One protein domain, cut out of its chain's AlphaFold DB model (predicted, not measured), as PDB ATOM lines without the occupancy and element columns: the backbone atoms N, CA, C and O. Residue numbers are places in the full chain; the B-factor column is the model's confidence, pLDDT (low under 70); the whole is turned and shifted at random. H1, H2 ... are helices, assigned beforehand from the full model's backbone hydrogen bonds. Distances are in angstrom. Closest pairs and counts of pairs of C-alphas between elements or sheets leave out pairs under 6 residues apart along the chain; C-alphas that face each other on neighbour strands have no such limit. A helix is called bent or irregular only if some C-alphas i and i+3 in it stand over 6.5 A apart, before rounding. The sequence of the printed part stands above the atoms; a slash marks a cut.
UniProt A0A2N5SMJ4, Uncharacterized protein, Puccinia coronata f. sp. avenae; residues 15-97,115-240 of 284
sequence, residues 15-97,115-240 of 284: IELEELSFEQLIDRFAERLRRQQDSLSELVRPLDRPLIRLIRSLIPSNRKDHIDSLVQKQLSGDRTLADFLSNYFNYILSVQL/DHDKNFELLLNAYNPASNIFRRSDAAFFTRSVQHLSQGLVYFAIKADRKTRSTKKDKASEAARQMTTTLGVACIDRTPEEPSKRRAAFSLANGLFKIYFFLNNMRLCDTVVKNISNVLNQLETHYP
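Overview. This is residues 15 to 97 and 115 to 240 of the 284 residues of an uncharacterized protein of Puccinia coronata f. sp. avenae (UniProt A0A2N5SMJ4). Seven helices, H5 to H11, run back and forth side by side in a zigzag row, with H5 at one end and H11 at the other. On one side of this row, toward its H5 end, H2 packs on H5 and H6, H4 crosses H6, and H3 packs on H8. The printed part has 209 residues with eleven named helices, H1 to H11 in chain order, and no named strand; the class is all helix. H2 and H5 to H11 form a bundle, a group of helices packed together lengthwise. The whole is compact, with a radius of gyration of the C-alphas of 17.3 A and spans of 48 by 46 by 30 A.

Arrangement. H1, residues 15 to 18, is close but not clearly touching H2, residues 22 to 34; their closest C-alphas, Leu 17 and Leu 25, are 7.5 A apart. H3, residues 38 to 42, touches residues 141 to 148 of H8, residues 139 to 164, with C-alphas 38 and 141 closest at 4.5 A. H4, residues 49 to 57, touches H6, residues 79 to 94, about perpendicular at 83 degrees; C-alphas 52 and 92 are closest at 6.0 A. H5, residues 64 to 74, touches H2 at a steep tilt of 42 degrees, the same way, closest at C-alphas 74 and 30, 6.4 A. H5 and H6 form a helical hairpin, closest at C-alphas 68 and 86, 5.6 A. H7, residues 116 to 135, touches H6 at a shallow tilt of 22 degrees, opposite ways, closest at C-alphas 126 and 87, 4.7 A. H7 and H8 form a hairpin, closest at C-alphas 116 and 160, 4.6 A. H9, residues 170 to 187, and H10, residues 197 to 215, form a hairpin, closest at C-alphas 186 and 198, 4.7 A. H10 and H11, residues 218 to 238, form another, closest at C-alphas 209 and 221, 6.1 A. Every O i to N i+4 pair is within hydrogen-bond range in H2, H4, H6 and H9; the counts are 0 of 1 in H3, with 2 of 2 O i to N i+3 pairs, 6 of 7 in H5, 15 of 16 in H7, 19 of 22 in H8, 12 of 15 in H10 and 8 of 17 in H11, with 13 of 18 O i to N i+3 pairs, while H1 is too short for an i+4 pair.

Along the chain. H1 begins at C-alpha 15, (254.222, 133.156, 244.089), and H11 ends at C-alpha 238, (267.321, 109.056, 230.546). H8 is 36.1 A long, H7 28.0 A and H11 27.7 A. H8, H10 and H11 are irregular, with C-alphas 141 and 144 7.4 A, 199 and 202 7.3 A, and 234 and 237 8.7 A apart.

Size, cuts and confidence. The C-alphas farthest apart, of Asn 62 and Asn 233, are 52.2 A apart. Residues 98 to 114 are not printed, and C-alphas 97 and 115 are 9.7 A apart across this cut. Of the links printed whole, none is long. The pLDDT is under 70 at residue 15 and residues 233 to 237.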
ATOM      1  N   ILE A  15     254.212 132.082 243.088       69.50
ATOM      2  CA  ILE A  15     254.222 133.156 244.089       69.50
ATOM      3  C   ILE A  15     255.233 134.236 243.674       69.50
ATOM      4  O   ILE A  15     254.885 135.406 243.590       69.50
ATOM      5  N   GLU A  16     256.436 133.836 243.247       79.25
ATOM      6  CA  GLU A  16     257.461 134.763 242.739       79.25
ATOM      7  C   GLU A  16     257.068 135.533 241.465       79.25
ATOM      8  O   GLU A  16     257.789 136.448 241.062       79.25
ATOM      9  N   LEU A  17     256.024 135.110 240.746       80.44
ATOM     10  CA  LEU A  17     255.513 135.818 239.568       80.44
ATOM     11  C   LEU A  17     254.416 136.818 239.937       80.44
ATOM     12  O   LEU A  17     254.305 137.838 239.268       80.44
ATOM     13  N   GLU A  18     253.625 136.533 240.973       81.81
ATOM     14  CA  GLU A  18     252.513 137.381 241.425       81.81
ATOM     15  C   GLU A  18     252.994 138.740 241.967       81.81
ATOM     16  O   GLU A  18     252.261 139.721 241.889       81.81
ATOM     17  N   GLU A  19     254.239 138.818 242.439       86.44
ATOM     18  CA  GLU A  19     254.848 140.036 242.994       86.44
ATOM     19  C   GLU A  19     255.538 140.933 241.947       86.44
ATOM     20  O   GLU A  19     256.006 142.023 242.279       86.44
ATOM     21  N   LEU A  20     255.639 140.500 240.684       86.50
ATOM     22  CA  LEU A  20     256.375 141.251 239.665       86.50
ATOM     23  C   LEU A  20     255.549 142.375 239.049       86.50
ATOM     24  O   LEU A  20     254.396 142.192 238.657       86.50
ATOM     25  N   SER A  21     256.201 143.511 238.809       88.69
ATOM     26  CA  SER A  21     255.694 144.496 237.861       88.69
ATOM     27  C   SER A  21     255.737 143.957 236.425       88.69
ATOM     28  O   SER A  21     256.498 143.049 236.084       88.69
ATOM     29  N   PHE A  22     254.944 144.569 235.548       88.38
ATOM     30  CA  PHE A  22     254.950 144.291 234.114       88.38
ATOM     31  C   PHE A  22     256.358 144.363 233.481       88.38
ATOM     32  O   PHE A  22     256.735 143.489 232.702       88.38
ATOM     33  N   GLU A  23     257.145 145.385 233.825       90.38
ATOM     34  CA  GLU A  23     258.497 145.572 233.280       90.38
ATOM     35  C   GLU A  23     259.454 144.498 233.808       90.38
ATOM     36  O   GLU A  23     260.157 143.864 233.022       90.38
ATOM     37  N   GLN A  24     259.379 144.200 235.113       92.19
ATOM     38  CA  GLN A  24     260.164 143.141 235.753       92.19
ATOM     39  C   GLN A  24     259.841 141.754 235.183       92.19
ATOM     40  O   GLN A  24     260.719 140.895 235.088       92.19
ATOM     41  N   LEU A  25     258.588 141.520 234.787       92.62
ATOM     42  CA  LEU A  25     258.177 140.293 234.118       92.62
ATOM     43  C   LEU A  25     258.874 140.145 232.761       92.62
ATOM     44  O   LEU A  25     259.446 139.087 232.494       92.62
ATOM     45  N   ILE A  26     258.863 141.186 231.923       92.81
ATOM     46  CA  ILE A  26     259.548 141.152 230.620       92.81
ATOM     47  C   ILE A  26     261.061 140.996 230.830       92.81
ATOM     48  O   ILE A  26     261.653 140.104 230.218       92.81
ATOM     49  N   ASP A  27     261.654 141.764 231.753       93.44
ATOM     50  CA  ASP A  27     263.075 141.653 232.114       93.44
ATOM     51  C   ASP A  27     263.437 140.222 232.523       93.44
ATOM     52  O   ASP A  27     264.423 139.673 232.035       93.44
ATOM     53  N   ARG A  28     262.609 139.561 233.345       94.06
ATOM     54  CA  ARG A  28     262.833 138.170 233.768       94.06
ATOM     55  C   ARG A  28     262.831 137.204 232.580       94.06
ATOM     56  O   ARG A  28     263.662 136.295 232.535       94.06
ATOM     57  N   PHE A  29     261.926 137.367 231.615       95.62
ATOM     58  CA  PHE A  29     261.932 136.552 230.395       95.62
ATOM     59  C   PHE A  29     263.191 136.800 229.554       95.62
ATOM     60  O   PHE A  29     263.860 135.842 229.150       95.62
ATOM     61  N   ALA A  30     263.517 138.068 229.296       95.31
ATOM     62  CA  ALA A  30     264.663 138.452 228.485       95.31
ATOM     63  C   ALA A  30     265.987 138.023 229.127       95.31
ATOM     64  O   ALA A  30     266.871 137.518 228.439       95.31
ATOM     65  N   GLU A  31     266.113 138.151 230.447       95.12
ATOM     66  CA  GLU A  31     267.279 137.704 231.199       95.12
ATOM     67  C   GLU A  31     267.446 136.184 231.113       95.12
ATOM     68  O   GLU A  31     268.541 135.719 230.793       95.12
ATOM     69  N   ARG A  32     266.376 135.401 231.324       95.62
ATOM     70  CA  ARG A  32     266.426 133.932 231.203       95.62
ATOM     71  C   ARG A  32     266.825 133.486 229.792       95.62
ATOM     72  O   ARG A  32     267.570 132.517 229.659       95.62
ATOM     73  N   LEU A  33     266.380 134.194 228.749       95.31
ATOM     74  CA  LEU A  33     266.815 133.958 227.367       95.31
ATOM     75  C   LEU A  33     268.295 134.320 227.165       95.31
ATOM     76  O   LEU A  33     269.067 133.486 226.698       95.31
ATOM     77  N   ARG A  34     268.705 135.534 227.553       94.19
ATOM     78  CA  ARG A  34     270.069 136.056 227.352       94.19
ATOM     79  C   ARG A  34     271.116 135.248 228.116       94.19
ATOM     80  O   ARG A  34     272.195 134.992 227.597       94.19
ATOM     81  N   ARG A  35     270.790 134.840 229.345       95.12
ATOM     82  CA  ARG A  35     271.644 134.026 230.223       95.12
ATOM     83  C   ARG A  35     271.478 132.519 230.003       95.12
ATOM     84  O   ARG A  35     272.033 131.750 230.779       95.12
ATOM     85  N   GLN A  36     270.722 132.100 228.984       94.06
ATOM     86  CA  GLN A  36     270.564 130.693 228.601       94.06
ATOM     87  C   GLN A  36     270.102 129.792 229.761       94.06
ATOM     88  O   GLN A  36     270.623 128.700 229.984       94.06
ATOM     89  N   GLN A  37     269.121 130.255 230.538       92.44
ATOM     90  CA  GLN A  37     268.648 129.545 231.726       92.44
ATOM     91  C   GLN A  37     267.583 128.497 231.369       92.44
ATOM     92  O   GLN A  37     266.571 128.805 230.735       92.44
ATOM     93  N   ASP A  38     267.757 127.259 231.840       88.38
ATOM     94  CA  ASP A  38     266.794 126.160 231.644       88.38
ATOM     95  C   ASP A  38     265.438 126.418 232.339       88.38
ATOM     96  O   ASP A  38     264.385 125.950 231.880       88.38
ATOM     97  N   SER A  39     265.452 127.233 233.397       91.31
ATOM     98  CA  SER A  39     264.276 127.737 234.116       91.31
ATOM     99  C   SER A  39     263.321 128.544 233.226       91.31
ATOM    100  O   SER A  39     262.150 128.698 233.569       91.31
ATOM    101  N   LEU A  40     263.744 129.016 232.044       93.50
ATOM    102  CA  LEU A  40     262.846 129.650 231.066       93.50
ATOM    103  C   LEU A  40     261.627 128.772 230.741       93.50
ATOM    104  O   LEU A  40     260.529 129.277 230.508       93.50
ATOM    105  N   SER A  41     261.801 127.451 230.764       92.31
ATOM    106  CA  SER A  41     260.727 126.492 230.495       92.31
ATOM    107  C   SER A  41     259.562 126.536 231.492       92.31
ATOM    108  O   SER A  41     258.468 126.068 231.182       92.31
ATOM    109  N   GLU A  42     259.754 127.141 232.664       92.62
ATOM    110  CA  GLU A  42     258.685 127.408 233.633       92.62
ATOM    111  C   GLU A  42     257.759 128.536 233.166       92.62
ATOM    112  O   GLU A  42     256.596 128.589 233.570       92.62
ATOM    113  N   LEU A  43     258.246 129.411 232.289       94.00
ATOM    114  CA  LEU A  43     257.508 130.550 231.756       94.00
ATOM    115  C   LEU A  43     256.945 130.271 230.356       94.00
ATOM    116  O   LEU A  43     255.889 130.782 229.996       94.00
ATOM    117  N   VAL A  44     257.609 129.411 229.577       96.75
ATOM    118  CA  VAL A  44     257.178 129.022 228.226       96.75
ATOM    119  C   VAL A  44     256.305 127.761 228.282       96.75
ATOM    120  O   VAL A  44     256.759 126.647 228.021       96.75
ATOM    121  N   ARG A  45     255.025 127.932 228.633       96.56
ATOM    122  CA  ARG A  45     254.023 126.850 228.713       96.56
ATOM    123  C   ARG A  45     252.705 127.246 228.023       96.56
ATOM    124  O   ARG A  45     251.747 127.613 228.697       96.56
ATOM    125  N   PRO A  46     252.593 127.143 226.684       96.38
ATOM    126  CA  PRO A  46     251.425 127.631 225.935       96.38
ATOM    127  C   PRO A  46     250.110 126.896 226.243       96.38
ATOM    128  O   PRO A  46     249.036 127.382 225.929       96.38
ATOM    129  N   LEU A  47     250.145 125.719 226.867       95.31
ATOM    130  CA  LEU A  47     248.919 125.013 227.260       95.31
ATOM    131  C   LEU A  47     248.552 125.205 228.742       95.31
ATOM    132  O   LEU A  47     247.532 124.683 229.191       95.31
ATOM    133  N   ASP A  48     249.357 125.946 229.507       94.62
ATOM    134  CA  ASP A  48     249.137 126.181 230.934       94.62
ATOM    135  C   ASP A  48     248.203 127.381 231.145       94.62
ATOM    136  O   ASP A  48     248.628 128.534 231.213       94.62
ATOM    137  N   ARG A  49     246.893 127.101 231.205       92.88
ATOM    138  CA  ARG A  49     245.853 128.137 231.347       92.88
ATOM    139  C   ARG A  49     246.052 129.005 232.603       92.88
ATOM    140  O   ARG A  49     245.950 130.223 232.461       92.88
ATOM    141  N   PRO A  50     246.332 128.445 233.802       92.75
ATOM    142  CA  PRO A  50     246.626 129.254 234.986       92.75
ATOM    143  C   PRO A  50     247.799 130.215 234.788       92.75
ATOM    144  O   PRO A  50     247.662 131.390 235.116       92.75
ATOM    145  N   LEU A  51     248.913 129.749 234.211       92.75
ATOM    146  CA  LEU A  51     250.063 130.613 233.942       92.75
ATOM    147  C   LEU A  51     249.711 131.736 232.961       92.75
ATOM    148  O   LEU A  51     250.048 132.887 233.208       92.75
ATOM    149  N   ILE A  52     249.024 131.417 231.861       94.62
ATOM    150  CA  ILE A  52     248.641 132.415 230.853       94.62
ATOM    151  C   ILE A  52     247.743 133.489 231.472       94.62
ATOM    152  O   ILE A  52     247.944 134.673 231.216       94.62
ATOM    153  N   ARG A  53     246.774 133.092 232.307       92.81
ATOM    154  CA  ARG A  53     245.894 134.032 233.018       92.81
ATOM    155  C   ARG A  53     246.672 134.914 233.997       92.81
ATOM    156  O   ARG A  53     246.433 136.114 234.009       92.81
ATOM    157  N   LEU A  54     247.620 134.340 234.739       92.50
ATOM    158  CA  LEU A  54     248.499 135.089 235.642       92.50
ATOM    159  C   LEU A  54     249.360 136.107 234.880       92.50
ATOM    160  O   LEU A  54     249.389 137.278 235.230       92.50
ATOM    161  N   ILE A  55     250.018 135.699 233.793       92.81
ATOM    162  CA  ILE A  55     250.832 136.622 232.988       92.81
ATOM    163  C   ILE A  55     249.961 137.742 232.403       92.81
ATOM    164  O   ILE A  55     250.366 138.898 232.418       92.81
ATOM    165  N   ARG A  56     248.746 137.431 231.932       92.19
ATOM    166  CA  ARG A  56     247.797 138.445 231.445       92.19
ATOM    167  C   ARG A  56     247.413 139.458 232.513       92.19
ATOM    168  O   ARG A  56     247.366 140.636 232.194       92.19
ATOM    169  N   SER A  57     247.142 139.027 233.746       91.12
ATOM    170  CA  SER A  57     246.759 139.957 234.818       91.12
ATOM    171  C   SER A  57     247.879 140.924 235.197       91.12
ATOM    172  O   SER A  57     247.596 141.996 235.717       91.12
ATOM    173  N   LEU A  58     249.135 140.570 234.909       90.56
ATOM    174  CA  LEU A  58     250.296 141.433 235.129       90.56
ATOM    175  C   LEU A  58     250.542 142.419 233.973       90.56
ATOM    176  O   LEU A  58     251.360 143.321 234.120       90.56
ATOM    177  N   ILE A  59     249.870 142.266 232.825       88.31
ATOM    178  CA  ILE A  59     250.073 143.103 231.634       88.31
ATOM    179  C   ILE A  59     248.860 144.029 231.438       88.31
ATOM    180  O   ILE A  59     247.767 143.548 231.134       88.31
ATOM    181  N   PRO A  60     249.027 145.361 231.528       81.19
ATOM    182  CA  PRO A  60     247.938 146.298 231.269       81.19
ATOM    183  C   PRO A  60     247.423 146.203 229.824       81.19
ATOM    184  O   PRO A  60     248.207 146.219 228.873       81.19
ATOM    185  N   SER A  61     246.099 146.198 229.643       73.75
ATOM    186  CA  SER A  61     245.431 146.003 228.343       73.75
ATOM    187  C   SER A  61     245.846 146.997 227.246       73.75
ATOM    188  O   SER A  61     245.744 146.680 226.066       73.75
ATOM    189  N   ASN A  62     246.333 148.187 227.620       71.50
ATOM    190  CA  ASN A  62     246.670 149.286 226.706       71.50
ATOM    191  C   ASN A  62     248.177 149.387 226.366       71.50
ATOM    192  O   ASN A  62     248.653 150.439 225.953       71.50
ATOM    193  N   ARG A  63     248.978 148.340 226.621       72.44
ATOM    194  CA  ARG A  63     250.455 148.404 226.521       72.44
ATOM    195  C   ARG A  63     251.073 147.437 225.513       72.44
ATOM    196  O   ARG A  63     252.268 147.172 225.597       72.44
ATOM    197  N   LYS A  64     250.313 146.944 224.531       72.81
ATOM    198  CA  LYS A  64     250.830 145.986 223.538       72.81
ATOM    199  C   LYS A  64     252.063 146.513 222.785       72.81
ATOM    200  O   LYS A  64     253.089 145.845 222.790       72.81
ATOM    201  N   ASP A  65     252.005 147.736 222.263       75.38
ATOM    202  CA  ASP A  65     253.127 148.352 221.525       75.38
ATOM    203  C   ASP A  65     254.347 148.623 222.423       75.38
ATOM    204  O   ASP A  65     255.504 148.648 221.989       75.38
ATOM    205  N   HIS A  66     254.094 148.784 223.721       84.44
ATOM    206  CA  HIS A  66     255.138 148.971 224.714       84.44
ATOM    207  C   HIS A  66     255.871 147.660 225.036       84.44
ATOM    208  O   HIS A  66     257.056 147.706 225.352       84.44
ATOM    209  N   ILE A  67     255.209 146.499 224.922       89.00
ATOM    210  CA  ILE A  67     255.857 145.186 225.088       89.00
ATOM    211  C   ILE A  67     256.939 145.017 224.036       89.00
ATOM    212  O   ILE A  67     258.079 144.741 224.392       89.00
ATOM    213  N   ASP A  68     256.600 145.221 222.764       90.19
ATOM    214  CA  ASP A  68     257.561 145.039 221.678       90.19
ATOM    215  C   ASP A  68     258.742 145.996 221.833       90.19
ATOM    216  O   ASP A  68     259.891 145.570 221.782       90.19
ATOM    217  N   SER A  69     258.481 147.265 222.150       91.75
ATOM    218  CA  SER A  69     259.541 148.247 222.405       91.75
ATOM    219  C   SER A  69     260.476 147.831 223.554       91.75
ATOM    220  O   SER A  69     261.697 147.931 223.426       91.75
ATOM    221  N   LEU A  70     259.929 147.330 224.670       92.38
ATOM    222  CA  LEU A  70     260.725 146.855 225.811       92.38
ATOM    223  C   LEU A  70     261.505 145.579 225.490       92.38
ATOM    224  O   LEU A  70     262.690 145.495 225.811       92.38
ATOM    225  N   VAL A  71     260.874 144.610 224.825       94.62
ATOM    226  CA  VAL A  71     261.517 143.363 224.390       94.62
ATOM    227  C   VAL A  71     262.691 143.674 223.465       94.62
ATOM    228  O   VAL A  71     263.793 143.175 223.691       94.62
ATOM    229  N   GLN A  72     262.493 144.547 222.473       92.88
ATOM    230  CA  GLN A  72     263.550 144.960 221.549       92.88
ATOM    231  C   GLN A  72     264.670 145.718 222.271       92.88
ATOM    232  O   GLN A  72     265.842 145.493 221.983       92.88
ATOM    233  N   LYS A  73     264.351 146.559 223.265       93.50
ATOM    234  CA  LYS A  73     265.363 147.231 224.096       93.50
ATOM    235  C   LYS A  73     266.192 146.230 224.908       93.50
ATOM    236  O   LYS A  73     267.414 146.348 224.959       93.50
ATOM    237  N   GLN A  74     265.549 145.250 225.541       93.75
ATOM    238  CA  GLN A  74     266.220 144.258 226.384       93.75
ATOM    239  C   GLN A  74     266.982 143.202 225.568       93.75
ATOM    240  O   GLN A  74     267.974 142.656 226.046       93.75
ATOM    241  N   LEU A  75     266.553 142.881 224.350       94.19
ATOM    242  CA  LEU A  75     267.166 141.854 223.499       94.19
ATOM    243  C   LEU A  75     267.772 142.446 222.218       94.19
ATOM    244  O   LEU A  75     267.901 141.750 221.216       94.19
ATOM    245  N   SER A  76     268.202 143.708 222.261       89.56
ATOM    246  CA  SER A  76     268.720 144.458 221.105       89.56
ATOM    247  C   SER A  76     269.897 143.783 220.390       89.56
ATOM    248  O   SER A  76     270.060 143.943 219.184       89.56
ATOM    249  N   GLY A  77     270.697 142.990 221.111       91.25
ATOM    250  CA  GLY A  77     271.810 142.218 220.551       91.25
ATOM    251  C   GLY A  77     271.416 140.899 219.875       91.25
ATOM    252  O   GLY A  77     272.274 140.253 219.280       91.25
ATOM    253  N   ASP A  78     270.154 140.469 219.965       95.50
ATOM    254  CA  ASP A  78     269.702 139.196 219.406       95.50
ATOM    255  C   ASP A  78     268.251 139.259 218.915       95.50
ATOM    256  O   ASP A  78     267.288 138.957 219.629       95.50
ATOM    257  N   ARG A  79     268.112 139.593 217.629       95.81
ATOM    258  CA  ARG A  79     266.818 139.686 216.949       95.81
ATOM    259  C   ARG A  79     265.998 138.400 217.044       95.81
ATOM    260  O   ARG A  79     264.785 138.473 217.168       95.81
ATOM    261  N   THR A  80     266.626 137.222 217.013       97.06
ATOM    262  CA  THR A  80     265.870 135.958 217.049       97.06
ATOM    263  C   THR A  80     265.230 135.745 218.422       97.06
ATOM    264  O   THR A  80     264.087 135.290 218.503       97.06
ATOM    265  N   LEU A  81     265.946 136.088 219.501       97.50
ATOM    266  CA  LEU A  81     265.392 136.049 220.856       97.50
ATOM    267  C   LEU A  81     264.275 137.087 221.026       97.50
ATOM    268  O   LEU A  81     263.235 136.758 221.600       97.50
ATOM    269  N   ALA A  82     264.471 138.303 220.507       97.12
ATOM    270  CA  ALA A  82     263.472 139.370 220.561       97.12
ATOM    271  C   ALA A  82     262.190 138.985 219.802       97.12
ATOM    272  O   ALA A  82     261.102 139.022 220.376       97.12
ATOM    273  N   ASP A  83     262.323 138.508 218.561       97.19
ATOM    274  CA  ASP A  83     261.208 138.051 217.726       97.19
ATOM    275  C   ASP A  83     260.440 136.907 218.405       97.19
ATOM    276  O   ASP A  83     259.207 136.893 218.396       97.19
ATOM    277  N   PHE A  84     261.137 135.951 219.031       98.38
ATOM    278  CA  PHE A  84     260.485 134.899 219.811       98.38
ATOM    279  C   PHE A  84     259.668 135.471 220.967       98.38
ATOM    280  O   PHE A  84     258.494 135.121 221.113       98.38
ATOM    281  N   LEU A  85     260.274 136.333 221.784       97.50
ATOM    282  CA  LEU A  85     259.640 136.829 222.998       97.50
ATOM    283  C   LEU A  85     258.428 137.719 222.682       97.50
ATOM    284  O   LEU A  85     257.365 137.517 223.270       97.50
ATOM    285  N   SER A  86     258.546 138.615 221.700       96.56
ATOM    286  CA  SER A  86     257.439 139.436 221.190       96.56
ATOM    287  C   SER A  86     256.275 138.581 220.690       96.56
ATOM    288  O   SER A  86     255.133 138.742 221.129       96.56
ATOM    289  N   ASN A  87     256.551 137.591 219.830       97.69
ATOM    290  CA  ASN A  87     255.507 136.699 219.328       97.69
ATOM    291  C   ASN A  87     254.882 135.849 220.442       97.69
ATOM    292  O   ASN A  87     253.676 135.597 220.420       97.69
ATOM    293  N   TYR A  88     255.670 135.431 221.437       98.00
ATOM    294  CA  TYR A  88     255.159 134.661 222.565       98.00
ATOM    295  C   TYR A  88     254.260 135.501 223.481       98.00
ATOM    296  O   TYR A  88     253.198 135.023 223.880       98.00
ATOM    297  N   PHE A  89     254.597 136.766 223.752       96.25
ATOM    298  CA  PHE A  89     253.696 137.674 224.468       96.25
ATOM    299  C   PHE A  89     252.433 137.988 223.663       96.25
ATOM    300  O   PHE A  89     251.336 137.949 224.219       96.25
ATOM    301  N   ASN A  90     252.545 138.214 222.352       95.88
ATOM    302  CA  ASN A  90     251.378 138.391 221.488       95.88
ATOM    303  C   ASN A  90     250.450 137.165 221.532       95.88
ATOM    304  O   ASN A  90     249.228 137.318 221.642       95.88
ATOM    305  N   TYR A  91     251.020 135.955 221.519       97.06
ATOM    306  CA  TYR A  91     250.287 134.714 221.752       97.06
ATOM    307  C   TYR A  91     249.606 134.713 223.126       97.06
ATOM    308  O   TYR A  91     248.390 134.523 223.197       97.06
ATOM    309  N   ILE A  92     250.356 134.969 224.204       95.50
ATOM    310  CA  ILE A  92     249.827 134.984 225.571       95.50
ATOM    311  C   ILE A  92     248.664 135.953 225.676       95.50
ATOM    312  O   ILE A  92     247.660 135.579 226.260       95.50
ATOM    313  N   LEU A  93     248.736 137.152 225.103       93.50
ATOM    314  CA  LEU A  93     247.672 138.154 225.203       93.50
ATOM    315  C   LEU A  93     246.453 137.833 224.337       93.50
ATOM    316  O   LEU A  93     245.333 138.155 224.723       93.50
ATOM    317  N   SER A  94     246.647 137.164 223.200       94.06
ATOM    318  CA  SER A  94     245.599 137.022 222.182       94.06
ATOM    319  C   SER A  94     244.934 135.642 222.138       94.06
ATOM    320  O   SER A  94     243.865 135.511 221.543       94.06
ATOM    321  N   VAL A  95     245.539 134.606 222.734       95.25
ATOM    322  CA  VAL A  95     245.018 133.230 222.660       95.25
ATOM    323  C   VAL A  95     243.647 133.094 223.333       95.25
ATOM    324  O   VAL A  95     243.432 133.485 224.477       95.25
ATOM    325  N   GLN A  96     242.688 132.486 222.654       93.25
ATOM    326  CA  GLN A  96     241.392 132.180 223.246       93.25
ATOM    327  C   GLN A  96     241.470 130.825 223.956       93.25
ATOM    328  O   GLN A  96     241.686 129.784 223.329       93.25
ATOM    329  N   LEU A  97     241.348 130.839 225.282       83.25
ATOM    330  CA  LEU A  97     241.349 129.632 226.102       83.25
ATOM    331  C   LEU A  97     239.906 129.154 226.253       83.25
ATOM    332  O   LEU A  97     239.025 129.966 226.495       83.25
ATOM    333  N   ASP A 115     238.099 130.792 218.076       91.94
ATOM    334  CA  ASP A 115     238.836 130.787 216.824       91.94
ATOM    335  C   ASP A 115     240.116 129.950 216.981       91.94
ATOM    336  O   ASP A 115     241.158 130.388 217.480       91.94
ATOM    337  N   HIS A 116     240.010 128.674 216.613       92.56
ATOM    338  CA  HIS A 116     241.125 127.734 216.701       92.56
ATOM    339  C   HIS A 116     242.205 127.991 215.650       92.56
ATOM    340  O   HIS A 116     243.371 127.710 215.931       92.56
ATOM    341  N   ASP A 117     241.841 128.548 214.497       94.12
ATOM    342  CA  ASP A 117     242.779 128.902 213.437       94.12
ATOM    343  C   ASP A 117     243.671 130.044 213.918       94.12
ATOM    344  O   ASP A 117     244.895 129.914 213.902       94.12
ATOM    345  N   LYS A 118     243.079 131.100 214.487       95.81
ATOM    346  CA  LYS A 118     243.837 132.198 215.100       95.81
ATOM    347  C   LYS A 118     244.749 131.718 216.226       95.81
ATOM    348  O   LYS A 118     245.901 132.139 216.299       95.81
ATOM    349  N   ASN A 119     244.278 130.820 217.095       96.19
ATOM    350  CA  ASN A 119     245.122 130.253 218.151       96.19
ATOM    351  C   ASN A 119     246.332 129.486 217.599       96.19
ATOM    352  O   ASN A 119     247.418 129.567 218.176       96.19
ATOM    353  N   PHE A 120     246.143 128.737 216.508       97.56
ATOM    354  CA  PHE A 120     247.233 128.051 215.825       97.56
ATOM    355  C   PHE A 120     248.233 129.052 215.238       97.56
ATOM    356  O   PHE A 120     249.420 128.931 215.529       97.56
ATOM    357  N   GLU A 121     247.768 130.061 214.496       98.25
ATOM    358  CA  GLU A 121     248.636 131.074 213.875       98.25
ATOM    359  C   GLU A 121     249.448 131.859 214.913       98.25
ATOM    360  O   GLU A 121     250.659 132.030 214.769       98.25
ATOM    361  N   LEU A 122     248.815 132.276 216.017       98.38
ATOM    362  CA  LEU A 122     249.504 132.960 217.115       98.38
ATOM    363  C   LEU A 122     250.659 132.119 217.672       98.38
ATOM    364  O   LEU A 122     251.750 132.641 217.903       98.38
ATOM    365  N   LEU A 123     250.437 130.818 217.887       98.44
ATOM    366  CA  LEU A 123     251.484 129.948 218.414       98.44
ATOM    367  C   LEU A 123     252.532 129.592 217.355       98.44
ATOM    368  O   LEU A 123     253.706 129.485 217.697       98.44
ATOM    369  N   LEU A 124     252.142 129.433 216.087       98.62
ATOM    370  CA  LEU A 124     253.064 129.199 214.974       98.62
ATOM    371  C   LEU A 124     254.046 130.369 214.817       98.62
ATOM    372  O   LEU A 124     255.251 130.144 214.685       98.62
ATOM    373  N   ASN A 125     253.556 131.605 214.934       98.50
ATOM    374  CA  ASN A 125     254.381 132.813 214.893       98.50
ATOM    375  C   ASN A 125     255.420 132.855 216.019       98.50
ATOM    376  O   ASN A 125     256.544 133.290 215.787       98.50
ATOM    377  N   ALA A 126     255.099 132.344 217.212       98.50
ATOM    378  CA  ALA A 126     256.080 132.175 218.286       98.50
ATOM    379  C   ALA A 126     256.994 130.955 218.062       98.50
ATOM    380  O   ALA A 126     258.178 130.982 218.393       98.50
ATOM    381  N   TYR A 127     256.476 129.873 217.479       98.69
ATOM    382  CA  TYR A 127     257.225 128.640 217.241       98.69
ATOM    383  C   TYR A 127     258.353 128.817 216.220       98.69
ATOM    384  O   TYR A 127     259.434 128.260 216.395       98.69
ATOM    385  N   ASN A 128     258.130 129.584 215.154       98.38
ATOM    386  CA  ASN A 128     259.113 129.785 214.088       98.38
ATOM    387  C   ASN A 128     260.460 130.350 214.595       98.38
ATOM    388  O   ASN A 128     261.488 129.694 214.392       98.38
ATOM    389  N   PRO A 129     260.505 131.494 215.309       98.19
ATOM    390  CA  PRO A 129     261.737 131.979 215.925       98.19
ATOM    391  C   PRO A 129     262.233 131.043 217.039       98.19
ATOM    392  O   PRO A 129     263.436 130.822 217.137       98.19
ATOM    393  N   ALA A 130     261.356 130.379 217.799       98.31
ATOM    394  CA  ALA A 130     261.770 129.365 218.778       98.31
ATOM    395  C   ALA A 130     262.545 128.190 218.139       98.31
ATOM    396  O   ALA A 130     263.535 127.702 218.687       98.31
ATOM    397  N   SER A 131     262.125 127.754 216.950       97.88
ATOM    398  CA  SER A 131     262.803 126.726 216.155       97.88
ATOM    399  C   SER A 131     264.169 127.216 215.651       97.88
ATOM    400  O   SER A 131     265.129 126.445 215.647       97.88
ATOM    401  N   ASN A 132     264.293 128.506 215.300       98.00
ATOM    402  CA  ASN A 132     265.583 129.139 214.998       98.00
ATOM    403  C   ASN A 132     266.518 129.158 216.212       98.00
ATOM    404  O   ASN A 132     267.681 128.789 216.071       98.00
ATOM    405  N   ILE A 133     266.016 129.516 217.402       97.81
ATOM    406  CA  ILE A 133     266.798 129.457 218.648       97.81
ATOM    407  C   ILE A 133     267.323 128.038 218.841       97.81
ATOM    408  O   ILE A 133     268.524 127.837 218.972       97.81
ATOM    409  N   PHE A 134     266.444 127.036 218.761       97.69
ATOM    410  CA  PHE A 134     266.812 125.642 219.000       97.69
ATOM    411  C   PHE A 134     267.853 125.085 218.011       97.69
ATOM    412  O   PHE A 134     268.589 124.155 218.352       97.69
ATOM    413  N   ARG A 135     267.966 125.652 216.801       96.56
ATOM    414  CA  ARG A 135     269.013 125.290 215.828       96.56
ATOM    415  C   ARG A 135     270.424 125.667 216.290       96.56
ATOM    416  O   ARG A 135     271.360 124.958 215.933       96.56
ATOM    417  N   ARG A 136     270.589 126.712 217.104       95.56
ATOM    418  CA  ARG A 136     271.906 127.206 217.552       95.56
ATOM    419  C   ARG A 136     272.629 126.193 218.428       95.56
ATOM    420  O   ARG A 136     271.981 125.490 219.199       95.56
ATOM    421  N   SER A 137     273.950 126.094 218.333       92.75
ATOM    422  CA  SER A 137     274.751 125.108 219.080       92.75
ATOM    423  C   SER A 137     274.573 125.204 220.602       92.75
ATOM    424  O   SER A 137     274.500 124.176 221.265       92.75
ATOM    425  N   ASP A 138     274.398 126.413 221.128       92.00
ATOM    426  CA  ASP A 138     274.253 126.746 222.550       92.00
ATOM    427  C   ASP A 138     272.823 126.589 223.107       92.00
ATOM    428  O   ASP A 138     272.569 126.790 224.290       92.00
ATOM    429  N   ALA A 139     271.853 126.171 222.290       95.19
ATOM    430  CA  ALA A 139     270.436 126.197 222.662       95.19
ATOM    431  C   ALA A 139     269.928 124.990 223.478       95.19
ATOM    432  O   ALA A 139     268.721 124.732 223.515       95.19
ATOM    433  N   ALA A 140     270.807 124.231 224.137       93.94
ATOM    434  CA  ALA A 140     270.397 123.082 224.954       93.94
ATOM    435  C   ALA A 140     269.520 123.489 226.159       93.94
ATOM    436  O   ALA A 140     268.627 122.743 226.563       93.94
ATOM    437  N   PHE A 141     269.688 124.708 226.688       94.56
ATOM    438  CA  PHE A 141     268.812 125.264 227.731       94.56
ATOM    439  C   PHE A 141     267.344 125.380 227.281       94.56
ATOM    440  O   PHE A 141     266.415 125.270 228.082       94.56
ATOM    441  N   PHE A 142     267.121 125.562 225.977       96.69
ATOM    442  CA  PHE A 142     265.813 125.824 225.386       96.69
ATOM    443  C   PHE A 142     265.020 124.539 225.083       96.69
ATOM    444  O   PHE A 142     263.850 124.591 224.695       96.69
ATOM    445  N   THR A 143     265.619 123.363 225.299       95.50
ATOM    446  CA  THR A 143     265.023 122.050 225.015       95.50
ATOM    447  C   THR A 143     263.640 121.858 225.637       95.50
ATOM    448  O   THR A 143     262.724 121.372 224.977       95.50
ATOM    449  N   ARG A 144     263.448 122.250 226.898       95.56
ATOM    450  CA  ARG A 144     262.146 122.108 227.570       95.56
ATOM    451  C   ARG A 144     261.104 123.089 227.023       95.56
ATOM    452  O   ARG A 144     259.956 122.701 226.814       95.56
ATOM    453  N   SER A 145     261.509 124.325 226.741       97.69
ATOM    454  CA  SER A 145     260.641 125.348 226.146       97.69
ATOM    455  C   SER A 145     260.147 124.922 224.764       97.69
ATOM    456  O   SER A 145     258.946 124.974 224.503       97.69
ATOM    457  N   VAL A 146     261.036 124.407 223.900       98.00
ATOM    458  CA  VAL A 146     260.630 123.938 222.567       98.00
ATOM    459  C   VAL A 146     259.689 122.735 222.648       98.00
ATOM    460  O   VAL A 146     258.717 122.692 221.905       98.00
ATOM    461  N   GLN A 147     259.880 121.811 223.602       97.56
ATOM    462  CA  GLN A 147     258.936 120.706 223.825       97.56
ATOM    463  C   GLN A 147     257.526 121.214 224.157       97.56
ATOM    464  O   GLN A 147     256.547 120.742 223.575       97.56
ATOM    465  N   HIS A 148     257.406 122.192 225.061       98.06
ATOM    466  CA  HIS A 148     256.117 122.786 225.418       98.06
ATOM    467  C   HIS A 148     255.463 123.521 224.241       98.06
ATOM    468  O   HIS A 148     254.258 123.372 224.018       98.06
ATOM    469  N   LEU A 149     256.250 124.259 223.455       98.62
ATOM    470  CA  LEU A 149     255.783 124.924 222.237       98.62
ATOM    471  C   LEU A 149     255.304 123.915 221.186       98.62
ATOM    472  O   LEU A 149     254.205 124.071 220.657       98.62
ATOM    473  N   SER A 150     256.057 122.839 220.941       98.56
ATOM    474  CA  SER A 150     255.665 121.775 220.008       98.56
ATOM    475  C   SER A 150     254.376 121.078 220.444       98.56
ATOM    476  O   SER A 150     253.497 120.846 219.619       98.56
ATOM    477  N   GLN A 151     254.217 120.778 221.738       98.19
ATOM    478  CA  GLN A 151     252.978 120.196 222.273       98.19
ATOM    479  C   GLN A 151     251.773 121.115 222.037       98.19
ATOM    480  O   GLN A 151     250.710 120.642 221.622       98.19
ATOM    481  N   GLY A 152     251.946 122.421 222.263       97.88
ATOM    482  CA  GLY A 152     250.930 123.425 221.962       97.88
ATOM    483  C   GLY A 152     250.588 123.484 220.476       97.88
ATOM    484  O   GLY A 152     249.408 123.484 220.124       97.88
ATOM    485  N   LEU A 153     251.601 123.460 219.605       98.25
ATOM    486  CA  LEU A 153     251.421 123.542 218.157       98.25
ATOM    487  C   LEU A 153     250.616 122.347 217.632       98.25
ATOM    488  O   LEU A 153     249.629 122.537 216.926       98.25
ATOM    489  N   VAL A 154     250.957 121.125 218.065       98.25
ATOM    490  CA  VAL A 154     250.189 119.901 217.758       98.25
ATOM    491  C   VAL A 154     248.739 120.030 218.219       98.25
ATOM    492  O   VAL A 154     247.818 119.646 217.498       98.25
ATOM    493  N   TYR A 155     248.529 120.525 219.443       97.25
ATOM    494  CA  TYR A 155     247.196 120.659 220.019       97.25
ATOM    495  C   TYR A 155     246.322 121.613 219.201       97.25
ATOM    496  O   TYR A 155     245.232 121.214 218.790       97.25
ATOM    497  N   PHE A 156     246.792 122.835 218.934       96.50
ATOM    498  CA  PHE A 156     246.005 123.821 218.193       96.50
ATOM    499  C   PHE A 156     245.814 123.434 216.729       96.50
ATOM    500  O   PHE A 156     244.703 123.574 216.231       96.50
ATOM    501  N   ALA A 157     246.826 122.854 216.079       97.31
ATOM    502  CA  ALA A 157     246.724 122.400 214.694       97.31
ATOM    503  C   ALA A 157     245.601 121.368 214.500       97.31
ATOM    504  O   ALA A 157     244.706 121.548 213.679       97.31
ATOM    505  N   ILE A 158     245.598 120.309 215.320       96.00
ATOM    506  CA  ILE A 158     244.561 119.266 215.265       96.00
ATOM    507  C   ILE A 158     243.185 119.851 215.595       96.00
ATOM    508  O   ILE A 158     242.174 119.419 215.043       96.00
ATOM    509  N   LYS A 159     243.125 120.805 216.524       93.75
ATOM    510  CA  LYS A 159     241.866 121.407 216.954       93.75
ATOM    511  C   LYS A 159     241.249 122.304 215.880       93.75
ATOM    512  O   LYS A 159     240.046 122.198 215.646       93.75
ATOM    513  N   ALA A 160     242.068 123.121 215.221       93.94
ATOM    514  CA  ALA A 160     241.680 123.943 214.079       93.94
ATOM    515  C   ALA A 160     241.118 123.072 212.946       93.94
ATOM    516  O   ALA A 160     239.948 123.196 212.578       93.94
ATOM    517  N   ASP A 161     241.884 122.070 212.511       94.94
ATOM    518  CA  ASP A 161     241.488 121.195 211.402       94.94
ATOM    519  C   ASP A 161     240.261 120.319 211.711       94.94
ATOM    520  O   ASP A 161     239.505 119.946 210.814       94.94
ATOM    521  N   ARG A 162     240.020 119.974 212.982       92.19
ATOM    522  CA  ARG A 162     238.791 119.267 213.381       92.19
ATOM    523  C   ARG A 162     237.547 120.141 213.257       92.19
ATOM    524  O   ARG A 162     236.487 119.612 212.930       92.19
ATOM    525  N   LYS A 163     237.661 121.443 213.538       86.19
ATOM    526  CA  LYS A 163     236.527 122.376 213.512       86.19
ATOM    527  C   LYS A 163     236.114 122.721 212.085       86.19
ATOM    528  O   LYS A 163     234.922 122.747 211.799       86.19
ATOM    529  N   THR A 164     237.079 122.918 211.189       79.62
ATOM    530  CA  THR A 164     236.810 123.252 209.781       79.62
ATOM    531  C   THR A 164     236.235 122.079 208.981       79.62
ATOM    532  O   THR A 164     235.709 122.294 207.894       79.62
ATOM    533  N   ARG A 165     236.328 120.835 209.494       72.25
ATOM    534  CA  ARG A 165     235.956 119.581 208.797       72.25
ATOM    535  C   ARG A 165     236.573 119.458 207.391       72.25
ATOM    536  O   ARG A 165     236.102 118.672 206.572       72.25
ATOM    537  N   SER A 166     237.640 120.212 207.121       75.38
ATOM    538  CA  SER A 166     238.329 120.219 205.836       75.38
ATOM    539  C   SER A 166     239.122 118.928 205.653       75.38
ATOM    540  O   SER A 166     239.760 118.422 206.579       75.38
ATOM    541  N   THR A 167     239.126 118.406 204.430       75.25
ATOM    542  CA  THR A 167     239.945 117.248 204.060       75.25
ATOM    543  C   THR A 167     241.429 117.593 203.942       75.25
ATOM    544  O   THR A 167     242.257 116.700 204.118       75.25
ATOM    545  N   LYS A 168     241.780 118.865 203.695       82.19
ATOM    546  CA  LYS A 168     243.170 119.298 203.461       82.19
ATOM    547  C   LYS A 168     244.046 119.264 204.719       82.19
ATOM    548  O   LYS A 168     245.230 118.963 204.615       82.19
ATOM    549  N   LYS A 169     243.457 119.485 205.905       92.44
ATOM    550  CA  LYS A 169     244.151 119.498 207.213       92.44
ATOM    551  C   LYS A 169     245.462 120.306 207.172       92.44
ATOM    552  O   LYS A 169     246.551 119.801 207.475       92.44
ATOM    553  N   ASP A 170     245.348 121.550 206.711       94.81
ATOM    554  CA  ASP A 170     246.492 122.412 206.400       94.81
ATOM    555  C   ASP A 170     247.295 122.760 207.660       94.81
ATOM    556  O   ASP A 170     248.528 122.762 207.629       94.81
ATOM    557  N   LYS A 171     246.624 122.980 208.801       96.81
ATOM    558  CA  LYS A 171     247.300 123.378 210.046       96.81
ATOM    559  C   LYS A 171     248.138 122.234 210.609       96.81
ATOM    560  O   LYS A 171     249.282 122.435 211.013       96.81
ATOM    561  N   ALA A 172     247.601 121.016 210.601       97.25
ATOM    562  CA  ALA A 172     248.327 119.813 210.987       97.25
ATOM    563  C   ALA A 172     249.517 119.548 210.055       97.25
ATOM    564  O   ALA A 172     250.597 119.198 210.533       97.25
ATOM    565  N   SER A 173     249.353 119.763 208.748       96.69
ATOM    566  CA  SER A 173     250.442 119.614 207.775       96.69
ATOM    567  C   SER A 173     251.575 120.622 208.012       96.69
ATOM    568  O   SER A 173     252.743 120.228 208.058       96.69
ATOM    569  N   GLU A 174     251.250 121.894 208.259       97.69
ATOM    570  CA  GLU A 174     252.252 122.922 208.571       97.69
ATOM    571  C   GLU A 174     252.948 122.659 209.916       97.69
ATOM    572  O   GLU A 174     254.178 122.703 210.002       97.69
ATOM    573  N   ALA A 175     252.195 122.276 210.953       98.31
ATOM    574  CA  ALA A 175     252.771 121.877 212.237       98.31
ATOM    575  C   ALA A 175     253.765 120.715 212.083       98.31
ATOM    576  O   ALA A 175     254.863 120.756 212.644       98.31
ATOM    577  N   ALA A 176     253.421 119.694 211.287       97.44
ATOM    578  CA  ALA A 176     254.315 118.573 211.021       97.44
ATOM    579  C   ALA A 176     255.599 119.006 210.309       97.44
ATOM    580  O   ALA A 176     256.680 118.527 210.660       97.44
ATOM    581  N   ARG A 177     255.509 119.918 209.335       97.19
ATOM    582  CA  ARG A 177     256.678 120.436 208.612       97.19
ATOM    583  C   ARG A 177     257.659 121.121 209.565       97.19
ATOM    584  O   ARG A 177     258.850 120.793 209.581       97.19
ATOM    585  N   GLN A 178     257.149 122.007 210.419       97.50
ATOM    586  CA  GLN A 178     257.956 122.711 211.417       97.50
ATOM    587  C   GLN A 178     258.575 121.750 212.437       97.50
ATOM    588  O   GLN A 178     259.781 121.791 212.694       97.50
ATOM    589  N   MET A 179     257.777 120.823 212.972       97.25
ATOM    590  CA  MET A 179     258.238 119.856 213.968       97.25
ATOM    591  C   MET A 179     259.237 118.838 213.419       97.25
ATOM    592  O   MET A 179     260.125 118.421 214.157       97.25
ATOM    593  N   THR A 180     259.140 118.456 212.142       96.50
ATOM    594  CA  THR A 180     260.117 117.555 211.502       96.50
ATOM    595  C   THR A 180     261.505 118.184 211.505       96.50
ATOM    596  O   THR A 180     262.486 117.521 211.841       96.50
ATOM    597  N   THR A 181     261.579 119.486 211.216       95.75
ATOM    598  CA  THR A 181     262.836 120.243 211.254       95.75
ATOM    599  C   THR A 181     263.408 120.277 212.671       95.75
ATOM    600  O   THR A 181     264.583 119.978 212.879       95.75
ATOM    601  N   THR A 182     262.575 120.578 213.671       97.44
ATOM    602  CA  THR A 182     262.987 120.609 215.083       97.44
ATOM    603  C   THR A 182     263.426 119.229 215.591       97.44
ATOM    604  O   THR A 182     264.416 119.135 216.317       97.44
ATOM    605  N   LEU A 183     262.744 118.148 215.185       96.81
ATOM    606  CA  LEU A 183     263.148 116.775 215.503       96.81
ATOM    607  C   LEU A 183     264.518 116.455 214.901       96.81
ATOM    608  O   LEU A 183     265.360 115.894 215.595       96.81
ATOM    609  N   GLY A 184     264.755 116.840 213.643       95.38
ATOM    610  CA  GLY A 184     266.048 116.657 212.984       95.38
ATOM    611  C   GLY A 184     267.196 117.249 213.800       95.38
ATOM    612  O   GLY A 184     268.163 116.547 214.081       95.38
ATOM    613  N   VAL A 185     267.043 118.489 214.278       95.19
ATOM    614  CA  VAL A 185     268.030 119.160 215.150       95.19
ATOM    615  C   VAL A 185     268.294 118.369 216.433       95.19
ATOM    616  O   VAL A 185     269.445 118.219 216.834       95.19
ATOM    617  N   ALA A 186     267.246 117.852 217.079       94.44
ATOM    618  CA  ALA A 186     267.397 117.063 218.300       94.44
ATOM    619  C   ALA A 186     268.103 115.720 218.048       94.44
ATOM    620  O   ALA A 186     268.899 115.288 218.876       94.44
ATOM    621  N   CYS A 187     267.820 115.062 216.923       92.50
ATOM    622  CA  CYS A 187     268.358 113.743 216.591       92.50
ATOM    623  C   CYS A 187     269.821 113.762 216.126       92.50
ATOM    624  O   CYS A 187     270.496 112.742 216.250       92.50
ATOM    625  N   ILE A 188     270.312 114.885 215.590       91.62
ATOM    626  CA  ILE A 188     271.714 115.027 215.159       91.62
ATOM    627  C   ILE A 188     272.625 115.609 216.243       91.62
ATOM    628  O   ILE A 188     273.829 115.707 216.019       91.62
ATOM    629  N   ASP A 189     272.076 116.022 217.387       89.62
ATOM    630  CA  ASP A 189     272.871 116.545 218.494       89.62
ATOM    631  C   ASP A 189     273.789 115.448 219.057       89.62
ATOM    632  O   ASP A 189     273.329 114.403 219.515       89.62
ATOM    633  N   ARG A 190     275.101 115.696 219.007       84.50
ATOM    634  CA  ARG A 190     276.155 114.771 219.451       84.50
ATOM    635  C   ARG A 190     276.773 115.176 220.787       84.50
ATOM    636  O   ARG A 190     277.793 114.609 221.159       84.50
ATOM    637  N   THR A 191     276.186 116.146 221.493       84.19
ATOM    638  CA  THR A 191     276.695 116.605 222.791       84.19
ATOM    639  C   THR A 191     276.773 115.415 223.758       84.19
ATOM    640  O   THR A 191     275.731 114.809 224.028       84.19
ATOM    641  N   PRO A 192     277.973 115.028 224.237       74.31
ATOM    642  CA  PRO A 192     278.160 113.810 225.030       74.31
ATOM    643  C   PRO A 192     277.562 113.937 226.433       74.31
ATOM    644  O   PRO A 192     277.091 112.947 226.990       74.31
ATOM    645  N   GLU A 193     277.530 115.158 226.962       78.75
ATOM    646  CA  GLU A 193     277.063 115.481 228.306       78.75
ATOM    647  C   GLU A 193     275.714 116.213 228.295       78.75
ATOM    648  O   GLU A 193     275.217 116.678 227.268       78.75
ATOM    649  N   GLU A 194     275.099 116.304 229.469       82.50
ATOM    650  CA  GLU A 194     273.936 117.158 229.688       82.50
ATOM    651  C   GLU A 194     274.379 118.608 229.956       82.50
ATOM    652  O   GLU A 194     275.360 118.808 230.669       82.50
ATOM    653  N   PRO A 195     273.625 119.624 229.502       85.38
ATOM    654  CA  PRO A 195     272.337 119.532 228.813       85.38
ATOM    655  C   PRO A 195     272.475 119.172 227.324       85.38
ATOM    656  O   PRO A 195     273.308 119.724 226.618       85.38
ATOM    657  N   SER A 196     271.591 118.297 226.826       89.75
ATOM    658  CA  SER A 196     271.549 117.901 225.407       89.75
ATOM    659  C   SER A 196     270.163 118.102 224.787       89.75
ATOM    660  O   SER A 196     269.121 117.800 225.382       89.75
ATOM    661  N   LYS A 197     270.144 118.540 223.523       93.06
ATOM    662  CA  LYS A 197     268.938 118.676 222.698       93.06
ATOM    663  C   LYS A 197     268.287 117.341 222.383       93.06
ATOM    664  O   LYS A 197     267.070 117.313 222.180       93.06
ATOM    665  N   ARG A 198     269.043 116.235 222.421       91.56
ATOM    666  CA  ARG A 198     268.507 114.872 222.268       91.56
ATOM    667  C   ARG A 198     267.343 114.619 223.216       91.56
ATOM    668  O   ARG A 198     266.401 113.918 222.851       91.56
ATOM    669  N   ARG A 199     267.302 115.259 224.389       90.06
ATOM    670  CA  ARG A 199     266.175 115.142 225.330       90.06
ATOM    671  C   ARG A 199     264.820 115.566 224.765       90.06
ATOM    672  O   ARG A 199     263.795 115.122 225.284       90.06
ATOM    673  N   ALA A 200     264.791 116.360 223.695       93.56
ATOM    674  CA  ALA A 200     263.564 116.705 222.984       93.56
ATOM    675  C   ALA A 200     263.004 115.556 222.129       93.56
ATOM    676  O   ALA A 200     261.797 115.517 221.893       93.56
ATOM    677  N   ALA A 201     263.858 114.630 221.683       94.25
ATOM    678  CA  ALA A 201     263.603 113.753 220.543       94.25
ATOM    679  C   ALA A 201     262.311 112.934 220.673       94.25
ATOM    680  O   ALA A 201     261.443 113.036 219.809       94.25
ATOM    681  N   PHE A 202     262.121 112.191 221.769       94.25
ATOM    682  CA  PHE A 202     260.906 111.383 221.944       94.25
ATOM    683  C   PHE A 202     259.631 112.230 222.042       94.25
ATOM    684  O   PHE A 202     258.628 111.868 221.437       94.25
ATOM    685  N   SER A 203     259.668 113.384 222.718       95.56
ATOM    686  CA  SER A 203     258.491 114.264 222.824       95.56
ATOM    687  C   SER A 203     258.102 114.857 221.465       95.56
ATOM    688  O   SER A 203     256.927 114.880 221.097       95.56
ATOM    689  N   LEU A 204     259.099 115.254 220.665       97.38
ATOM    690  CA  LEU A 204     258.901 115.728 219.293       97.38
ATOM    691  C   LEU A 204     258.378 114.613 218.375       97.38
ATOM    692  O   LEU A 204     257.414 114.826 217.639       97.38
ATOM    693  N   ALA A 205     258.956 113.411 218.455       97.00
ATOM    694  CA  ALA A 205     258.509 112.245 217.696       97.00
ATOM    695  C   ALA A 205     257.070 111.847 218.043       97.00
ATOM    696  O   ALA A 205     256.264 111.614 217.147       97.00
ATOM    697  N   ASN A 206     256.712 111.840 219.328       97.62
ATOM    698  CA  ASN A 206     255.354 111.555 219.791       97.62
ATOM    699  C   ASN A 206     254.339 112.577 219.264       97.62
ATOM    700  O   ASN A 206     253.235 112.200 218.859       97.62
ATOM    701  N   GLY A 207     254.713 113.859 219.222       98.06
ATOM    702  CA  GLY A 207     253.907 114.905 218.597       98.06
ATOM    703  C   GLY A 207     253.720 114.693 217.091       98.06
ATOM    704  O   GLY A 207     252.593 114.764 216.602       98.06
ATOM    705  N   LEU A 208     254.793 114.349 216.369       98.06
ATOM    706  CA  LEU A 208     254.733 114.040 214.937       98.06
ATOM    707  C   LEU A 208     253.887 112.802 214.643       98.06
ATOM    708  O   LEU A 208     253.036 112.858 213.761       98.06
ATOM    709  N   PHE A 209     254.033 111.716 215.409       98.12
ATOM    710  CA  PHE A 209     253.150 110.559 215.278       98.12
ATOM    711  C   PHE A 209     251.695 110.963 215.491       98.12
ATOM    712  O   PHE A 209     250.846 110.638 214.665       98.12
ATOM    713  N   LYS A 210     251.389 111.733 216.541       98.00
ATOM    714  CA  LYS A 210     250.022 112.207 216.783       98.00
ATOM    715  C   LYS A 210     249.452 112.960 215.578       98.00
ATOM    716  O   LYS A 210     248.308 112.704 215.200       98.00
ATOM    717  N   ILE A 211     250.243 113.838 214.957       97.38
ATOM    718  CA  ILE A 211     249.843 114.546 213.736       97.38
ATOM    719  C   ILE A 211     249.675 113.576 212.561       97.38
ATOM    720  O   ILE A 211     248.636 113.592 211.913       97.38
ATOM    721  N   TYR A 212     250.635 112.698 212.283       96.75
ATOM    722  CA  TYR A 212     250.565 111.797 211.130       96.75
ATOM    723  C   TYR A 212     249.435 110.771 211.231       96.75
ATOM    724  O   TYR A 212     248.786 110.473 210.227       96.75
ATOM    725  N   PHE A 213     249.117 110.300 212.439       95.62
ATOM    726  CA  PHE A 213     247.905 109.523 212.703       95.62
ATOM    727  C   PHE A 213     246.635 110.342 212.491       95.62
ATOM    728  O   PHE A 213     245.674 109.819 211.933       95.62
ATOM    729  N   PHE A 214     246.626 111.621 212.862       95.19
ATOM    730  CA  PHE A 214     245.504 112.505 212.559       95.19
ATOM    731  C   PHE A 214     245.346 112.767 211.051       95.19
ATOM    732  O   PHE A 214     244.222 112.764 210.550       95.19
ATOM    733  N   LEU A 215     246.445 112.937 210.316       94.00
ATOM    734  CA  LEU A 215     246.470 113.114 208.860       94.00
ATOM    735  C   LEU A 215     246.173 111.820 208.083       94.00
ATOM    736  O   LEU A 215     245.948 111.883 206.882       94.00
ATOM    737  N   ASN A 216     246.154 110.659 208.750       92.19
ATOM    738  CA  ASN A 216     246.105 109.337 208.120       92.19
ATOM    739  C   ASN A 216     247.276 109.081 207.142       92.19
ATOM    740  O   ASN A 216     247.129 108.386 206.139       92.19
ATOM    741  N   ASN A 217     248.457 109.640 207.428       89.56
ATOM    742  CA  ASN A 217     249.647 109.509 206.586       89.56
ATOM    743  C   ASN A 217     250.732 108.671 207.276       89.56
ATOM    744  O   ASN A 217     251.725 109.184 207.791       89.56
ATOM    745  N   MET A 218     250.533 107.351 207.290       90.88
ATOM    746  CA  MET A 218     251.406 106.417 208.013       90.88
ATOM    747  C   MET A 218     252.813 106.301 207.415       90.88
ATOM    748  O   MET A 218     253.740 105.931 208.128       90.88
ATOM    749  N   ARG A 219     252.999 106.652 206.135       88.56
ATOM    750  CA  ARG A 219     254.314 106.607 205.471       88.56
ATOM    751  C   ARG A 219     255.310 107.575 206.114       88.56
ATOM    752  O   ARG A 219     256.488 107.258 206.228       88.56
ATOM    753  N   LEU A 220     254.840 108.733 206.583       92.25
ATOM    754  CA  LEU A 220     255.693 109.726 207.246       92.25
ATOM    755  C   LEU A 220     256.137 109.287 208.650       92.25
ATOM    756  O   LEU A 220     257.173 109.741 209.137       92.25
ATOM    757  N   CYS A 221     255.412 108.358 209.279       94.38
ATOM    758  CA  CYS A 221     255.818 107.779 210.556       94.38
ATOM    759  C   CYS A 221     257.147 107.016 210.434       94.38
ATOM    760  O   CYS A 221     257.974 107.116 211.335       94.38
ATOM    761  N   ASP A 222     257.399 106.317 209.321       91.38
ATOM    762  CA  ASP A 222     258.661 105.591 209.117       91.38
ATOM    763  C   ASP A 222     259.873 106.544 209.118       91.38
ATOM    764  O   ASP A 222     260.933 106.199 209.641       91.38
ATOM    765  N   THR A 223     259.720 107.773 208.610       90.94
ATOM    766  CA  THR A 223     260.762 108.816 208.673       90.94
ATOM    767  C   THR A 223     261.069 109.224 210.115       90.94
ATOM    768  O   THR A 223     262.234 109.349 210.489       90.94
ATOM    769  N   VAL A 224     260.042 109.372 210.957       94.50
ATOM    770  CA  VAL A 224     260.216 109.673 212.389       94.50
ATOM    771  C   VAL A 224     260.962 108.542 213.095       94.50
ATOM    772  O   VAL A 224     261.889 108.802 213.861       94.50
ATOM    773  N   VAL A 225     260.598 107.287 212.808       93.69
ATOM    774  CA  VAL A 225     261.276 106.106 213.368       93.69
ATOM    775  C   VAL A 225     262.754 106.093 212.985       93.69
ATOM    776  O   VAL A 225     263.604 105.917 213.858       93.69
ATOM    777  N   LYS A 226     263.070 106.342 211.708       90.62
ATOM    778  CA  LYS A 226     264.457 106.430 211.231       90.62
ATOM    779  C   LYS A 226     265.241 107.513 211.970       90.62
ATOM    780  O   LYS A 226     266.321 107.219 212.474       90.62
ATOM    781  N   ASN A 227     264.683 108.715 212.119       89.44
ATOM    782  CA  ASN A 227     265.352 109.812 212.829       89.44
ATOM    783  C   ASN A 227     265.641 109.475 214.301       89.44
ATOM    784  O   ASN A 227     266.689 109.846 214.827       89.44
ATOM    785  N   ILE A 228     264.736 108.757 214.971       89.56
ATOM    786  CA  ILE A 228     264.893 108.387 216.385       89.56
ATOM    787  C   ILE A 228     265.880 107.235 216.595       89.56
ATOM    788  O   ILE A 228     266.491 107.169 217.660       89.56
ATOM    789  N   SER A 229     266.074 106.353 215.610       84.88
ATOM    790  CA  SER A 229     266.906 105.146 215.764       84.88
ATOM    791  C   SER A 229     268.308 105.423 216.333       84.88
ATOM    792  O   SER A 229     268.751 104.722 217.239       84.88
ATOM    793  N   ASN A 230     268.952 106.513 215.901       72.75
ATOM    794  CA  ASN A 230     270.269 106.930 216.394       72.75
ATOM    795  C   ASN A 230     270.261 107.359 217.871       72.75
ATOM    796  O   ASN A 230     271.230 107.133 218.590       72.75
ATOM    797  N   VAL A 231     269.166 107.966 218.330       79.44
ATOM    798  CA  VAL A 231     269.002 108.451 219.709       79.44
ATOM    799  C   VAL A 231     268.686 107.295 220.663       79.44
ATOM    800  O   VAL A 231     269.152 107.268 221.802       79.44
ATOM    801  N   LEU A 232     267.904 106.323 220.187       74.62
ATOM    802  CA  LEU A 232     267.395 105.201 220.975       74.62
ATOM    803  C   LEU A 232     268.524 104.305 221.510       74.62
ATOM    804  O   LEU A 232     268.481 103.891 222.666       74.62
ATOM    805  N   ASN A 233     269.581 104.112 220.718       64.38
ATOM    806  CA  ASN A 233     270.743 103.293 221.082       64.38
ATOM    807  C   ASN A 233     271.620 103.894 222.193       64.38
ATOM    808  O   ASN A 233     272.510 103.215 222.695       64.38
ATOM    809  N   GLN A 234     271.412 105.161 222.562       61.94
ATOM    810  CA  GLN A 234     272.328 105.892 223.442       61.94
ATOM    811  C   GLN A 234     271.702 106.295 224.785       61.94
ATOM    812  O   GLN A 234     272.444 106.576 225.720       61.94
ATOM    813  N   LEU A 235     270.366 106.385 224.894       62.03
ATOM    814  CA  LEU A 235     269.745 107.189 225.960       62.03
ATOM    815  C   LEU A 235     268.386 106.693 226.505       62.03
ATOM    816  O   LEU A 235     267.741 107.451 227.230       62.03
ATOM    817  N   GLU A 236     267.923 105.463 226.226       61.47
ATOM    818  CA  GLU A 236     266.585 105.002 226.676       61.47
ATOM    819  C   GLU A 236     266.336 105.202 228.190       61.47
ATOM    820  O   GLU A 236     265.241 105.592 228.589       61.47
ATOM    821  N   THR A 237     267.352 105.042 229.040       62.97
ATOM    822  CA  THR A 237     267.243 105.190 230.506       62.97
ATOM    823  C   THR A 237     267.053 106.633 230.992       62.97
ATOM    824  O   THR A 237     266.608 106.842 232.123       62.97
ATOM    825  N   HIS A 238     267.346 107.639 230.162       73.25
ATOM    826  CA  HIS A 238     267.321 109.056 230.546       73.25
ATOM    827  C   HIS A 238     266.012 109.779 230.193       73.25
ATOM    828  O   HIS A 238     265.798 110.920 230.624       73.25
ATOM    829  N   TYR A 239     265.107 109.133 229.452       83.12
ATOM    830  CA  TYR A 239     263.827 109.732 229.070       83.12
ATOM    831  C   TYR A 239     262.720 109.485 230.098       83.12
ATOM    832  O   TYR A 239     262.679 108.446 230.762       83.12
ATOM    833  N   PRO A 240     261.754 110.415 230.225       86.81
ATOM    834  CA  PRO A 240     260.560 110.160 231.013       86.81
ATOM    835  C   PRO A 240     259.822 108.922 230.495       86.81
ATOM    836  O   PRO A 240     259.498 108.849 229.311       86.81
TER     837      PRO A 240